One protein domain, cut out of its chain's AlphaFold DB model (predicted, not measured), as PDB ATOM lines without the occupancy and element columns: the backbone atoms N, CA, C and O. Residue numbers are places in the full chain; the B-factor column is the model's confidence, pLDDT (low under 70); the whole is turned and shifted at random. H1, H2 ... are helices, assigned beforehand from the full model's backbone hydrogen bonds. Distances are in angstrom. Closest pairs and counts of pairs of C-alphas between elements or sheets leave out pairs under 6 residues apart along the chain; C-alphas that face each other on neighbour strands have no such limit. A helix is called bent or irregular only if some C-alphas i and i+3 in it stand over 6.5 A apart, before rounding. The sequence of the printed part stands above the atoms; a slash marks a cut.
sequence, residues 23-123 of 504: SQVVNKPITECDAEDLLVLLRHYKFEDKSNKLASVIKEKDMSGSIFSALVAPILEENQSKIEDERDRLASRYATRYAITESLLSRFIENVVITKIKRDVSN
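Overview. This is residues 23 to 123 of the 504 residues of the protein "Predicted protein" of Naegleria gruberi (UniProt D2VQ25). A helical hairpin, H4 and H5, is crossed slantwise by the longest helix, H6, whose first part packs on H5 and whose later part packs on H4; a second, shorter hairpin, H2 and H3, lies beside this trio, with the short H1 packed on H2. H6 has its centre nearest the mean of the C-alphas, while H1 and H3 lie farthest out. The printed part has 101 residues with six named helices, H1 to H6 in order, and no named strand; its class is all helix. It is compact and rounded, with a radius of gyration of the C-alphas of 12.5 A and spans of 34 by 31 by 20 A.

Arrangement. H1, residues 23 to 27, touches H2, residues 35 to 44; their closest C-alphas, of Val 25 and Asp 37, are 5.9 A apart. H2 forms a hairpin with H3, residues 53 to 60: they touch at a shallow tilt of 30 degrees, opposite ways, with the C-alphas of Ala 35 and Ile 58 closest at 5.7 A. H4, residues 65 to 76, and H5, residues 80 to 98, form the other hairpin, touching at a shallow tilt of 11 degrees, opposite ways; their closest C-alphas, of Pro 74 and Ile 83, are 5.4 A apart. H6, residues 102 to 123, touches H5 with residues 102 to 110 alone, at a steep tilt of 53 degrees, opposite ways; the closest C-alphas, of Ala 95 and Glu 102, are 5.1 A apart. H6 touches H4 with residues 113 to 121 alone, at a steep tilt of 63 degrees, the same way; the closest C-alphas, of Val 72 and Ile 117, are 6.6 A apart. H2 and H6 are close but not clearly touching and about perpendicular at 84 degrees, with the C-alphas of Leu 42 and Val 112 closest at 6.6 A. H1 is apart from H3, H4 and H5. Every O i to N i+4 pair is within hydrogen-bond range in H1, H2 and H3, against 13 of 15 in H5, 16 of 18 in H6 and 2 of 8 in H4, where 6 of 9 O i to N i+3 pairs are within range.

Along the chain. H1 begins at C-alpha 23 (20.214, 59.967, -44.662). H2 is 14.3 A long, H3 10.4 A and H4 17.2 A. H4 is irregular: C-alphas 67 and 70 are 7.6 A apart. H5 is 26.2 A long, from C-alpha 80 (43.760, 44.757, -38.780). H6 is 30.1 A long, with a kink of 25 degrees near residue 109, and ends at C-alpha 123 (33.486, 61.189, -45.073).

Size, cuts and confidence. The two C-alphas farthest apart, of Ser 51 and Glu 77, are 34.8 A apart. The printed part has no cut and no long link. No printed residue is under 70 in pLDDT, and the mean of the printed part is 91.2.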
ATOM      1  N   SER A  23      19.089  59.090 -44.347       88.19
ATOM      2  CA  SER A  23      20.214  59.967 -44.662       88.19
ATOM      3  C   SER A  23      20.770  60.676 -43.425       88.19
ATOM      4  O   SER A  23      21.982  60.882 -43.346       88.19
ATOM      5  N   GLN A  24      19.936  60.978 -42.427       90.00
ATOM      6  CA  GLN A  24      20.385  61.572 -41.166       90.00
ATOM      7  C   GLN A  24      21.191  60.558 -40.353       90.00
ATOM      8  O   GLN A  24      22.313  60.854 -39.948       90.00
ATOM      9  N   VAL A  25      20.680  59.330 -40.212       92.75
ATOM     10  CA  VAL A  25      21.343  58.264 -39.438       92.75
ATOM     11  C   VAL A  25      22.665  57.839 -40.076       92.75
ATOM     12  O   VAL A  25      23.677  57.675 -39.400       92.75
ATOM     13  N   VAL A  26      22.696  57.694 -41.401       91.75
ATOM     14  CA  VAL A  26      23.902  57.270 -42.127       91.75
ATOM     15  C   VAL A  26      25.029  58.304 -42.033       91.75
ATOM     16  O   VAL A  26      26.200  57.926 -42.068       91.75
ATOM     17  N   ASN A  27      24.693  59.589 -41.892       88.31
ATOM     18  CA  ASN A  27      25.665  60.673 -41.740       88.31
ATOM     19  C   ASN A  27      26.025  60.983 -40.278       88.31
ATOM     20  O   ASN A  27      26.991  61.710 -40.043       88.31
ATOM     21  N   LYS A  28      25.280  60.441 -39.308       89.50
ATOM     22  CA  LYS A  28      25.549  60.576 -37.873       89.50
ATOM     23  C   LYS A  28      26.719  59.665 -37.473       89.50
ATOM     24  O   LYS A  28      26.673  58.489 -37.836       89.50
ATOM     25  N   PRO A  29      27.767  60.137 -36.775       90.38
ATOM     26  CA  PRO A  29      28.870  59.281 -36.326       90.38
ATOM     27  C   PRO A  29      28.377  58.080 -35.508       90.38
ATOM     28  O   PRO A  29      27.468  58.243 -34.694       90.38
ATOM     29  N   ILE A  30      28.987  56.892 -35.662       91.12
ATOM     30  CA  ILE A  30      28.548  55.693 -34.906       91.12
ATOM     31  C   ILE A  30      28.514  55.937 -33.388       91.12
ATOM     32  O   ILE A  30      27.666  55.392 -32.693       91.12
ATOM     33  N   THR A  31      29.411  56.775 -32.864       84.75
ATOM     34  CA  THR A  31      29.519  57.098 -31.436       84.75
ATOM     35  C   THR A  31      28.347  57.929 -30.919       84.75
ATOM     36  O   THR A  31      28.091  57.933 -29.718       84.75
ATOM     37  N   GLU A  32      27.616  58.589 -31.817       87.88
ATOM     38  CA  GLU A  32      26.429  59.393 -31.525       87.88
ATOM     39  C   GLU A  32      25.123  58.645 -31.833       87.88
ATOM     40  O   GLU A  32      24.044  59.157 -31.529       87.88
ATOM     41  N   CYS A  33      25.190  57.451 -32.433       91.75
ATOM     42  CA  CYS A  33      24.010  56.637 -32.714       91.75
ATOM     43  C   CYS A  33      23.365  56.136 -31.413       91.75
ATOM     44  O   CYS A  33      24.022  55.482 -30.597       91.75
ATOM     45  N   ASP A  34      22.077  56.415 -31.234       94.62
ATOM     46  CA  ASP A  34      21.264  55.802 -30.181       94.62
ATOM     47  C   ASP A  34      20.748  54.411 -30.605       94.62
ATOM     48  O   ASP A  34      21.139  53.869 -31.645       94.62
ATOM     49  N   ALA A  35      19.900  53.793 -29.781       95.31
ATOM     50  CA  ALA A  35      19.353  52.472 -30.074       95.31
ATOM     51  C   ALA A  35      18.515  52.441 -31.365       95.31
ATOM     52  O   ALA A  35      18.629  51.491 -32.143       95.31
ATOM     53  N   GLU A  36      17.707  53.470 -31.635       95.50
ATOM     54  CA  GLU A  36      16.877  53.536 -32.846       95.50
ATOM     55  C   GLU A  36      17.745  53.743 -34.094       95.50
ATOM     56  O   GLU A  36      17.531  53.083 -35.119       95.50
ATOM     57  N   ASP A  37      18.799  54.554 -33.992       95.88
ATOM     58  CA  ASP A  37      19.804  54.702 -35.045       95.88
ATOM     59  C   ASP A  37      20.461  53.353 -35.389       95.88
ATOM     60  O   ASP A  37      20.570  52.993 -36.566       95.88
ATOM     61  N   LEU A  38      20.857  52.555 -34.387       95.69
ATOM     62  CA  LEU A  38      21.444  51.229 -34.622       95.69
ATOM     63  C   LEU A  38      20.462  50.266 -35.310       95.69
ATOM     64  O   LEU A  38      20.882  49.475 -36.161       95.69
ATOM     65  N   LEU A  39      19.163  50.340 -35.002       94.31
ATOM     66  CA  LEU A  39      18.132  49.559 -35.700       94.31
ATOM     67  C   LEU A  39      18.003  49.966 -37.173       94.31
ATOM     68  O   LEU A  39      17.837  49.102 -38.043       94.31
ATOM     69  N   VAL A  40      18.109  51.261 -37.475       94.81
ATOM     70  CA  VAL A  40      18.145  51.759 -38.858       94.81
ATOM     71  C   VAL A  40      19.411  51.271 -39.568       94.81
ATOM     72  O   VAL A  40      19.321  50.800 -40.706       94.81
ATOM     73  N   LEU A  41      20.571  51.292 -38.903       94.50
ATOM     74  CA  LEU A  41      21.829  50.789 -39.465       94.50
ATOM     75  C   LEU A  41      21.791  49.278 -39.734       94.50
ATOM     76  O   LEU A  41      22.255  48.856 -40.793       94.50
ATOM     77  N   LEU A  42      21.188  48.468 -38.855       94.75
ATOM     78  CA  LEU A  42      20.977  47.032 -39.098       94.75
ATOM     79  C   LEU A  42      20.266  46.788 -40.436       94.75
ATOM     80  O   LEU A  42      20.698  45.949 -41.229       94.75
ATOM     81  N   ARG A  43      19.200  47.550 -40.707       93.00
ATOM     82  CA  ARG A  43      18.444  47.465 -41.967       93.00
ATOM     83  C   ARG A  43      19.256  48.000 -43.145       93.00
ATOM     84  O   ARG A  43      19.298  47.355 -44.190       93.00
ATOM     85  N   HIS A  44      19.916  49.148 -42.977       92.94
ATOM     86  CA  HIS A  44      20.718  49.791 -44.024       92.94
ATOM     87  C   HIS A  44      21.849  48.882 -44.521       92.94
ATOM     88  O   HIS A  44      22.029  48.720 -45.727       92.94
ATOM     89  N   TYR A  45      22.562  48.239 -43.595       92.06
ATOM     90  CA  TYR A  45      23.653  47.309 -43.889       92.06
ATOM     91  C   TYR A  45      23.184  45.865 -44.127       92.06
ATOM     92  O   TYR A  45      24.016  44.968 -44.233       92.06
ATOM     93  N   LYS A  46      21.866  45.634 -44.247       93.38
ATOM     94  CA  LYS A  46      21.255  44.323 -44.525       93.38
ATOM     95  C   LYS A  46      21.746  43.220 -43.577       93.38
ATOM     96  O   LYS A  46      22.013  42.097 -44.000       93.38
ATOM     97  N   PHE A  47      21.890  43.540 -42.293       93.12
ATOM     98  CA  PHE A  47      22.331  42.568 -41.304       93.12
ATOM     99  C   PHE A  47      21.238  41.527 -41.041       93.12
ATOM    100  O   PHE A  47      20.162  41.849 -40.539       93.12
ATOM    101  N   GLU A  48      21.530  40.266 -41.351       87.88
ATOM    102  CA  GLU A  48      20.601  39.160 -41.131       87.88
ATOM    103  C   GLU A  48      20.780  38.523 -39.747       87.88
ATOM    104  O   GLU A  48      21.710  37.741 -39.504       87.88
ATOM    105  N   ASP A  49      19.823  38.801 -38.863       84.94
ATOM    106  CA  ASP A  49      19.564  38.030 -37.650       84.94
ATOM    107  C   ASP A  49      18.282  37.210 -37.828       84.94
ATOM    108  O   ASP A  49      17.173  37.727 -37.701       84.94
ATOM    109  N   LYS A  50      18.433  35.902 -38.069       80.38
ATOM    110  CA  LYS A  50      17.311  34.966 -38.269       80.38
ATOM    111  C   LYS A  50      16.295  34.963 -37.119       80.38
ATOM    112  O   LYS A  50      15.167  34.526 -37.319       80.38
ATOM    113  N   SER A  51      16.696  35.403 -35.928       79.25
ATOM    114  CA  SER A  51      15.867  35.393 -34.722       79.25
ATOM    115  C   SER A  51      15.308  36.763 -34.330       79.25
ATOM    116  O   SER A  51      14.528  36.831 -33.384       79.25
ATOM    117  N   ASN A  52      15.704  37.852 -35.009       86.62
ATOM    118  CA  ASN A  52      15.456  39.242 -34.583       86.62
ATOM    119  C   ASN A  52      15.838  39.529 -33.112       86.62
ATOM    120  O   ASN A  52      15.381  40.510 -32.510       86.62
ATOM    121  N   LYS A  53      16.681  38.683 -32.515       90.50
ATOM    122  CA  LYS A  53      17.084  38.762 -31.114       90.50
ATOM    123  C   LYS A  53      17.918  40.010 -30.863       90.50
ATOM    124  O   LYS A  53      17.683  40.705 -29.882       90.50
ATOM    125  N   LEU A  54      18.848  40.336 -31.756       90.94
ATOM    126  CA  LEU A  54      19.695  41.519 -31.638       90.94
ATOM    127  C   LEU A  54      18.879  42.812 -31.728       90.94
ATOM    128  O   LEU A  54      19.072  43.697 -30.905       90.94
ATOM    129  N   ALA A  55      17.936  42.904 -32.670       92.06
ATOM    130  CA  ALA A  55      17.066  44.074 -32.797       92.06
ATOM    131  C   ALA A  55      16.207  44.285 -31.535       92.06
ATOM    132  O   ALA A  55      16.112  45.399 -31.023       92.06
ATOM    133  N   SER A  56      15.638  43.202 -30.996       91.44
ATOM    134  CA  SER A  56      14.861  43.252 -29.750       91.44
ATOM    135  C   SER A  56      15.724  43.732 -28.584       91.44
ATOM    136  O   SER A  56      15.331  44.623 -27.839       91.44
ATOM    137  N   VAL A  57      16.951  43.218 -28.476       91.69
ATOM    138  CA  VAL A  57      17.869  43.571 -27.392       91.69
ATOM    139  C   VAL A  57      18.406  44.998 -27.505       91.69
ATOM    140  O   VAL A  57      18.498  45.667 -26.480       91.69
ATOM    141  N   ILE A  58      18.725  45.488 -28.707       92.06
ATOM    142  CA  ILE A  58      19.132  46.889 -28.912       92.06
ATOM    143  C   ILE A  58      18.052  47.825 -28.367       92.06
ATOM    144  O   ILE A  58      18.369  48.732 -27.600       92.06
ATOM    145  N   LYS A  59      16.785  47.546 -28.697       91.94
ATOM    146  CA  LYS A  59      15.638  48.339 -28.252       91.94
ATOM    147  C   LYS A  59      15.380  48.219 -26.748       91.94
ATOM    148  O   LYS A  59      15.207  49.220 -26.069       91.94
ATOM    149  N   GLU A  60      15.346  46.998 -26.216       90.62
ATOM    150  CA  GLU A  60      15.009  46.741 -24.807       90.62
ATOM    151  C   GLU A  60      16.101  47.175 -23.824       90.62
ATOM    152  O   GLU A  60      15.806  47.478 -22.667       90.62
ATOM    153  N   LYS A  61      17.369  47.134 -24.245       88.69
ATOM    154  CA  LYS A  61      18.531  47.404 -23.386       88.69
ATOM    155  C   LYS A  61      19.202  48.740 -23.674       88.69
ATOM    156  O   LYS A  61      20.259  48.987 -23.095       88.69
ATOM    157  N   ASP A  62      18.593  49.554 -24.535       87.81
ATOM    158  CA  ASP A  62      19.070  50.880 -24.927       87.81
ATOM    159  C   ASP A  62      20.551  50.856 -25.352       87.81
ATOM    160  O   ASP A  62      21.416  51.548 -24.814       87.81
ATOM    161  N   MET A  63      20.876  49.941 -26.270       90.69
ATOM    162  CA  MET A  63      22.245  49.787 -26.758       90.69
ATOM    163  C   MET A  63      22.594  50.969 -27.667       90.69
ATOM    164  O   MET A  63      22.045  51.085 -28.756       90.69
ATOM    165  N   SER A  64      23.542  51.807 -27.252       93.88
ATOM    166  CA  SER A  64      24.034  52.938 -28.046       93.88
ATOM    167  C   SER A  64      25.334  52.609 -28.777       93.88
ATOM    168  O   SER A  64      26.150  51.810 -28.311       93.88
ATOM    169  N   GLY A  65      25.584  53.276 -29.900       90.12
ATOM    170  CA  GLY A  65      26.803  53.096 -30.686       90.12
ATOM    171  C   GLY A  65      28.081  53.588 -29.988       90.12
ATOM    172  O   GLY A  65      29.179  53.134 -30.311       90.12
ATOM    173  N   SER A  66      27.955  54.418 -28.944       85.31
ATOM    174  CA  SER A  66      29.073  54.864 -28.095       85.31
ATOM    175  C   SER A  66      29.850  53.722 -27.427       85.31
ATOM    176  O   SER A  66      31.029  53.890 -27.116       85.31
ATOM    177  N   ILE A  67      29.248  52.538 -27.248       89.81
ATOM    178  CA  ILE A  67      29.946  51.375 -26.675       89.81
ATOM    179  C   ILE A  67      31.031  50.806 -27.598       89.81
ATOM    180  O   ILE A  67      31.870  50.034 -27.128       89.81
ATOM    181  N   PHE A  68      31.011  51.178 -28.882       93.56
ATOM    182  CA  PHE A  68      31.939  50.723 -29.916       93.56
ATOM    183  C   PHE A  68      33.047  51.737 -30.238       93.56
ATOM    184  O   PHE A  68      33.816  51.518 -31.171       93.56
ATOM    185  N   SER A  69      33.157  52.831 -29.478       82.31
ATOM    186  CA  SER A  69      34.148  53.894 -29.713       82.31
ATOM    187  C   SER A  69      35.593  53.391 -29.734       82.31
ATOM    188  O   SER A  69      36.401  53.880 -30.513       82.31
ATOM    189  N   ALA A  70      35.908  52.350 -28.961       76.50
ATOM    190  CA  ALA A  70      37.247  51.769 -28.906       76.50
ATOM    191  C   ALA A  70      37.731  51.153 -30.239       76.50
ATOM    192  O   ALA A  70      38.932  50.972 -30.414       76.50
ATOM    193  N   LEU A  71      36.832  50.879 -31.199       87.75
ATOM    194  CA  LEU A  71      37.199  50.422 -32.548       87.75
ATOM    195  C   LEU A  71      37.702  51.551 -33.456       87.75
ATOM    196  O   LEU A  71      38.302  51.268 -34.491       87.75
ATOM    197  N   VAL A  72      37.470  52.818 -33.099       82.12
ATOM    198  CA  VAL A  72      37.803  53.965 -33.956       82.12
ATOM    199  C   VAL A  72      39.314  54.093 -34.145       82.12
ATOM    200  O   VAL A  72      39.771  54.138 -35.286       82.12
ATOM    201  N   ALA A  73      40.094  54.074 -33.060       76.44
ATOM    202  CA  ALA A  73      41.549  54.204 -33.138       76.44
ATOM    203  C   ALA A  73      42.220  53.077 -33.962       76.44
ATOM    204  O   ALA A  73      42.938  53.404 -34.907       76.44
ATOM    205  N   PRO A  74      41.947  51.773 -33.734       78.75
ATOM    206  CA  PRO A  74      42.477  50.701 -34.583       78.75
ATOM    207  C   PRO A  74      42.111  50.824 -36.069       78.75
ATOM    208  O   PRO A  74      42.923  50.475 -36.926       78.75
ATOM    209  N   ILE A  75      40.908  51.324 -36.383       87.50
ATOM    210  CA  ILE A  75      40.462  51.547 -37.767       87.50
ATOM    211  C   ILE A  75      41.209  52.722 -38.409       87.50
ATOM    212  O   ILE A  75      41.597  52.612 -39.570       87.50
ATOM    213  N   LEU A  76      41.441  53.813 -37.673       74.56
ATOM    214  CA  LEU A  76      42.241  54.956 -38.136       74.56
ATOM    215  C   LEU A  76      43.716  54.594 -38.353       74.56
ATOM    216  O   LEU A  76      44.341  55.109 -39.273       74.56
ATOM    217  N   GLU A  77      44.261  53.706 -37.520       84.50
ATOM    218  CA  GLU A  77      45.620  53.169 -37.658       84.50
ATOM    219  C   GLU A  77      45.755  52.134 -38.791       84.50
ATOM    220  O   GLU A  77      46.862  51.659 -39.042       84.50
ATOM    221  N   GLU A  78      44.647  51.736 -39.428       92.94
ATOM    222  CA  GLU A  78      44.582  50.637 -40.404       92.94
ATOM    223  C   GLU A  78      45.187  49.317 -39.869       92.94
ATOM    224  O   GLU A  78      45.717  48.490 -40.614       92.94
ATOM    225  N   ASN A  79      45.100  49.088 -38.553       93.94
ATOM    226  CA  ASN A  79      45.719  47.942 -37.890       93.94
ATOM    227  C   ASN A  79      44.728  46.778 -37.739       93.94
ATOM    228  O   ASN A  79      44.029  46.666 -36.731       93.94
ATOM    229  N   GLN A  80      44.704  45.880 -38.728       96.75
ATOM    230  CA  GLN A  80      43.760  44.757 -38.780       96.75
ATOM    231  C   GLN A  80      43.803  43.849 -37.536       96.75
ATOM    232  O   GLN A  80      42.749  43.467 -37.035       96.75
ATOM    233  N   SER A  81      44.991  43.570 -36.987       94.12
ATOM    234  CA  SER A  81      45.132  42.750 -35.772       94.12
ATOM    235  C   SER A  81      44.452  43.407 -34.571       94.12
ATOM    236  O   SER A  81      43.677  42.765 -33.873       94.12
ATOM    237  N   LYS A  82      44.685  44.711 -34.357       88.06
ATOM    238  CA  LYS A  82      44.041  45.451 -33.262       88.06
ATOM    239  C   LYS A  82      42.528  45.572 -33.455       88.06
ATOM    240  O   LYS A  82      41.799  45.591 -32.469       88.06
ATOM    241  N   ILE A  83      42.052  45.678 -34.700       94.62
ATOM    242  CA  ILE A  83      40.614  45.703 -35.010       94.62
ATOM    243  C   ILE A  83      39.965  44.375 -34.595       94.62
ATOM    244  O   ILE A  83      38.906  44.391 -33.968       94.62
ATOM    245  N   GLU A  84      40.596  43.245 -34.914       96.31
ATOM    246  CA  GLU A  84      40.108  41.907 -34.557       96.31
ATOM    247  C   GLU A  84      40.119  41.679 -33.042       96.31
ATOM    248  O   GLU A  84      39.084  41.310 -32.482       96.31
ATOM    249  N   ASP A  85      41.231  41.997 -32.370       89.62
ATOM    250  CA  ASP A  85      41.356  41.885 -30.910       89.62
ATOM    251  C   ASP A  85      40.283  42.716 -30.189       89.62
ATOM    252  O   ASP A  85      39.628  42.254 -29.250       89.62
ATOM    253  N   GLU A  86      40.068  43.952 -30.642       93.50
ATOM    254  CA  GLU A  86      39.106  44.866 -30.035       93.50
ATOM    255  C   GLU A  86      37.656  44.455 -30.331       93.50
ATOM    256  O   GLU A  86      36.801  44.531 -29.443       93.50
ATOM    257  N   ARG A  87      37.367  43.946 -31.536       97.75
ATOM    258  CA  ARG A  87      36.060  43.363 -31.883       97.75
ATOM    259  C   ARG A  87      35.727  42.205 -30.951       97.75
ATOM    260  O   ARG A  87      34.627  42.182 -30.392       97.75
ATOM    261  N   ASP A  88      36.649  41.266 -30.778       94.88
ATOM    262  CA  ASP A  88      36.421  40.062 -29.977       94.88
ATOM    263  C   ASP A  88      36.281  40.423 -28.491       94.88
ATOM    264  O   ASP A  88      35.357  39.964 -27.812       94.88
ATOM    265  N   ARG A  89      37.087  41.376 -28.003       94.44
ATOM    266  CA  ARG A  89      36.952  41.947 -26.655       94.44
ATOM    267  C   ARG A  89      35.574  42.569 -26.417       94.44
ATOM    268  O   ARG A  89      34.965  42.334 -25.366       94.44
ATOM    269  N   LEU A  90      35.069  43.374 -27.356       92.25
ATOM    270  CA  LEU A  90      33.748  44.003 -27.255       92.25
ATOM    271  C   LEU A  90      32.627  42.963 -27.344       92.25
ATOM    272  O   LEU A  90      31.687  43.023 -26.547       92.25
ATOM    273  N   ALA A  91      32.738  41.991 -28.254       96.50
ATOM    274  CA  ALA A  91      31.777  40.903 -28.390       96.50
ATOM    275  C   ALA A  91      31.667  40.101 -27.085       96.50
ATOM    276  O   ALA A  91      30.565  39.961 -26.552       96.50
ATOM    277  N   SER A  92      32.790  39.671 -26.510       91.62
ATOM    278  CA  SER A  92      32.823  38.923 -25.248       91.62
ATOM    279  C   SER A  92      32.237  39.729 -24.078       91.62
ATOM    280  O   SER A  92      31.356  39.260 -23.346       91.62
ATOM    281  N   ARG A  93      32.647  41.001 -23.942       89.44
ATOM    282  CA  ARG A  93      32.183  41.902 -22.872       89.44
ATOM    283  C   ARG A  93      30.671  42.110 -22.897       89.44
ATOM    284  O   ARG A  93      30.026  42.124 -21.846       89.44
ATOM    285  N   TYR A  94      30.110  42.337 -24.079       91.62
ATOM    286  CA  TYR A  94      28.725  42.780 -24.218       91.62
ATOM    287  C   TYR A  94      27.743  41.640 -24.503       91.62
ATOM    288  O   TYR A  94      26.571  41.777 -24.152       91.62
ATOM    289  N   ALA A  95      28.198  40.492 -25.012       93.00
ATOM    290  CA  ALA A  95      27.376  39.289 -25.152       93.00
ATOM    291  C   ALA A  95      26.724  38.900 -23.818       93.00
ATOM    292  O   ALA A  95      25.502  38.743 -23.737       93.00
ATOM    293  N   THR A  96      27.523  38.866 -22.746       86.50
ATOM    294  CA  THR A  96      27.047  38.561 -21.387       86.50
ATOM    295  C   THR A  96      26.083  39.628 -20.869       86.50
ATOM    296  O   THR A  96      25.005  39.299 -20.379       86.50
ATOM    297  N   ARG A  97      26.428  40.917 -21.020       86.88
ATOM    298  CA  ARG A  97      25.599  42.041 -20.543       86.88
ATOM    299  C   ARG A  97      24.207  42.057 -21.180       86.88
ATOM    300  O   ARG A  97      23.238  42.422 -20.520       86.88
ATOM    301  N   TYR A  98      24.120  41.682 -22.452       89.56
ATOM    302  CA  TYR A  98      22.903  41.792 -23.251       89.56
ATOM    303  C   TYR A  98      22.205  40.447 -23.507       89.56
ATOM    304  O   TYR A  98      21.198  40.407 -24.209       89.56
ATOM    305  N   ALA A  99      22.702  39.348 -22.930       92.75
ATOM    306  CA  ALA A  99      22.183  37.992 -23.138       92.75
ATOM    307  C   ALA A  99      22.099  37.575 -24.630       92.75
ATOM    308  O   ALA A  99      21.197  36.836 -25.052       92.75
ATOM    309  N   ILE A 100      23.063  38.029 -25.436       94.62
ATOM    310  CA  ILE A 100      23.238  37.670 -26.852       94.62
ATOM    311  C   ILE A 100      24.435  36.724 -26.983       94.62
ATOM    312  O   ILE A 100      25.353  36.767 -26.173       94.62
ATOM    313  N   THR A 101      24.442  35.849 -27.991       96.06
ATOM    314  CA  THR A 101      25.618  35.017 -28.268       96.06
ATOM    315  C   THR A 101      26.776  35.867 -28.792       96.06
ATOM    316  O   THR A 101      26.590  36.761 -29.618       96.06
ATOM    317  N   GLU A 102      27.992  35.549 -28.355       96.19
ATOM    318  CA  GLU A 102      29.210  36.248 -28.779       96.19
ATOM    319  C   GLU A 102      29.384  36.245 -30.304       96.19
ATOM    320  O   GLU A 102      29.668  37.281 -30.893       96.19
ATOM    321  N   SER A 103      29.081  35.124 -30.965       96.81
ATOM    322  CA  SER A 103      29.116  35.017 -32.431       96.81
ATOM    323  C   SER A 103      28.152  35.983 -33.137       96.81
ATOM    324  O   SER A 103      28.520  36.589 -34.147       96.81
ATOM    325  N   LEU A 104      26.928  36.164 -32.620       95.50
ATOM    326  CA  LEU A 104      25.962  37.092 -33.216       95.50
ATOM    327  C   LEU A 104      26.429  38.539 -33.049       95.50
ATOM    328  O   LEU A 104      26.347  39.323 -33.994       95.50
ATOM    329  N   LEU A 105      26.948  38.876 -31.865       96.50
ATOM    330  CA  LEU A 105      27.435  40.218 -31.579       96.50
ATOM    331  C   LEU A 105      28.720  40.544 -32.355       96.50
ATOM    332  O   LEU A 105      28.821  41.629 -32.917       96.50
ATOM    333  N   SER A 106      29.651  39.597 -32.470       96.88
ATOM    334  CA  SER A 106      30.866  39.738 -33.285       96.88
ATOM    335  C   SER A 106      30.523  39.989 -34.759       96.88
ATOM    336  O   SER A 106      31.011  40.949 -35.353       96.88
ATOM    337  N   ARG A 107      29.571  39.231 -35.331       97.44
ATOM    338  CA  ARG A 107      29.073  39.481 -36.695       97.44
ATOM    339  C   ARG A 107      28.449  40.865 -36.853       97.44
ATOM    340  O   ARG A 107      28.605  41.469 -37.912       97.44
ATOM    341  N   PHE A 108      27.699  41.339 -35.860       97.19
ATOM    342  CA  PHE A 108      27.114  42.680 -35.892       97.19
ATOM    343  C   PHE A 108      28.196  43.759 -35.891       97.19
ATOM    344  O   PHE A 108      28.153  44.666 -36.724       97.19
ATOM    345  N   ILE A 109      29.186  43.622 -35.008       97.62
ATOM    346  CA  ILE A 109      30.315  44.547 -34.936       97.62
ATOM    347  C   ILE A 109      31.058  44.576 -36.279       97.62
ATOM    348  O   ILE A 109      31.277  45.651 -36.829       97.62
ATOM    349  N   GLU A 110      31.365  43.412 -36.850       97.50
ATOM    350  CA  GLU A 110      32.072  43.299 -38.130       97.50
ATOM    351  C   GLU A 110      31.302  43.955 -39.285       97.50
ATOM    352  O   GLU A 110      31.817  44.825 -39.982       97.50
ATOM    353  N   ASN A 111      30.042  43.561 -39.482       96.50
ATOM    354  CA  ASN A 111      29.316  43.916 -40.700       96.50
ATOM    355  C   ASN A 111      28.696  45.315 -40.646       96.50
ATOM    356  O   ASN A 111      28.560  45.961 -41.686       96.50
ATOM    357  N   VAL A 112      28.310  45.781 -39.457       96.75
ATOM    358  CA  VAL A 112      27.580  47.043 -39.287       96.75
ATOM    359  C   VAL A 112      28.480  48.109 -38.686       96.75
ATOM    360  O   VAL A 112      28.675  49.159 -39.295       96.75
ATOM    361  N   VAL A 113      29.052  47.845 -37.510       97.25
ATOM    362  CA  VAL A 113      29.778  48.859 -36.731       97.25
ATOM    363  C   VAL A 113      31.093  49.246 -37.410       97.25
ATOM    364  O   VAL A 113      31.302  50.425 -37.693       97.25
ATOM    365  N   ILE A 114      31.955  48.279 -37.736       97.06
ATOM    366  CA  ILE A 114      33.251  48.532 -38.388       97.06
ATOM    367  C   ILE A 114      33.037  49.181 -39.762       97.06
ATOM    368  O   ILE A 114      33.686  50.179 -40.087       97.06
ATOM    369  N   THR A 115      32.084  48.674 -40.550       96.75
ATOM    370  CA  THR A 115      31.704  49.259 -41.847       96.75
ATOM    371  C   THR A 115      31.247  50.712 -41.712       96.75
ATOM    372  O   THR A 115      31.625  51.561 -42.526       96.75
ATOM    373  N   LYS A 116      30.457  51.028 -40.678       95.88
ATOM    374  CA  LYS A 116      30.007  52.397 -40.411       95.88
ATOM    375  C   LYS A 116      31.167  53.311 -40.020       95.88
ATOM    376  O   LYS A 116      31.283  54.387 -40.600       95.88
ATOM    377  N   ILE A 117      32.060  52.869 -39.132       91.94
ATOM    378  CA  ILE A 117      33.240  53.654 -38.723       91.94
ATOM    379  C   ILE A 117      34.130  53.965 -39.929       91.94
ATOM    380  O   ILE A 117      34.490  55.121 -40.143       91.94
ATOM    381  N   LYS A 118      34.434  52.970 -40.774       94.31
ATOM    382  CA  LYS A 118      35.237  53.176 -41.995       94.31
ATOM    383  C   LYS A 118      34.615  54.226 -42.926       94.31
ATOM    384  O   LYS A 118      35.328  55.053 -43.506       94.31
ATOM    385  N   ARG A 119      33.283  54.231 -43.047       92.69
ATOM    386  CA  ARG A 119      32.547  55.244 -43.819       92.69
ATOM    387  C   ARG A 119      32.655  56.633 -43.188       92.69
ATOM    388  O   ARG A 119      32.890  57.599 -43.913       92.69
ATOM    389  N   ASP A 120      32.524  56.733 -41.869       88.38
ATOM    390  CA  ASP A 120      32.624  58.002 -41.136       88.38
ATOM    391  C   ASP A 120      34.005  58.643 -41.295       88.38
ATOM    392  O   ASP A 120      34.103  59.829 -41.616       88.38
ATOM    393  N   VAL A 121      35.066  57.839 -41.198       84.88
ATOM    394  CA  VAL A 121      36.457  58.270 -41.430       84.88
ATOM    395  C   VAL A 121      36.658  58.790 -42.861       84.88
ATOM    396  O   VAL A 121      37.265  59.846 -43.077       84.88
ATOM    397  N   SER A 122      36.107  58.082 -43.851       86.81
ATOM    398  CA  SER A 122      36.192  58.467 -45.269       86.81
ATOM    399  C   SER A 122      35.463  59.789 -45.554       86.81
ATOM    400  O   SER A 122      35.977  60.671 -46.253       86.81
ATOM    401  N   ASN A 123      34.278  59.965 -44.965       83.69
ATOM    402  CA  ASN A 123      33.486  61.189 -45.073       83.69
ATOM    403  C   ASN A 123      34.167  62.390 -44.399       83.69
ATOM    404  O   ASN A 123      34.108  63.501 -44.930       83.69
TER     405      ASN A 123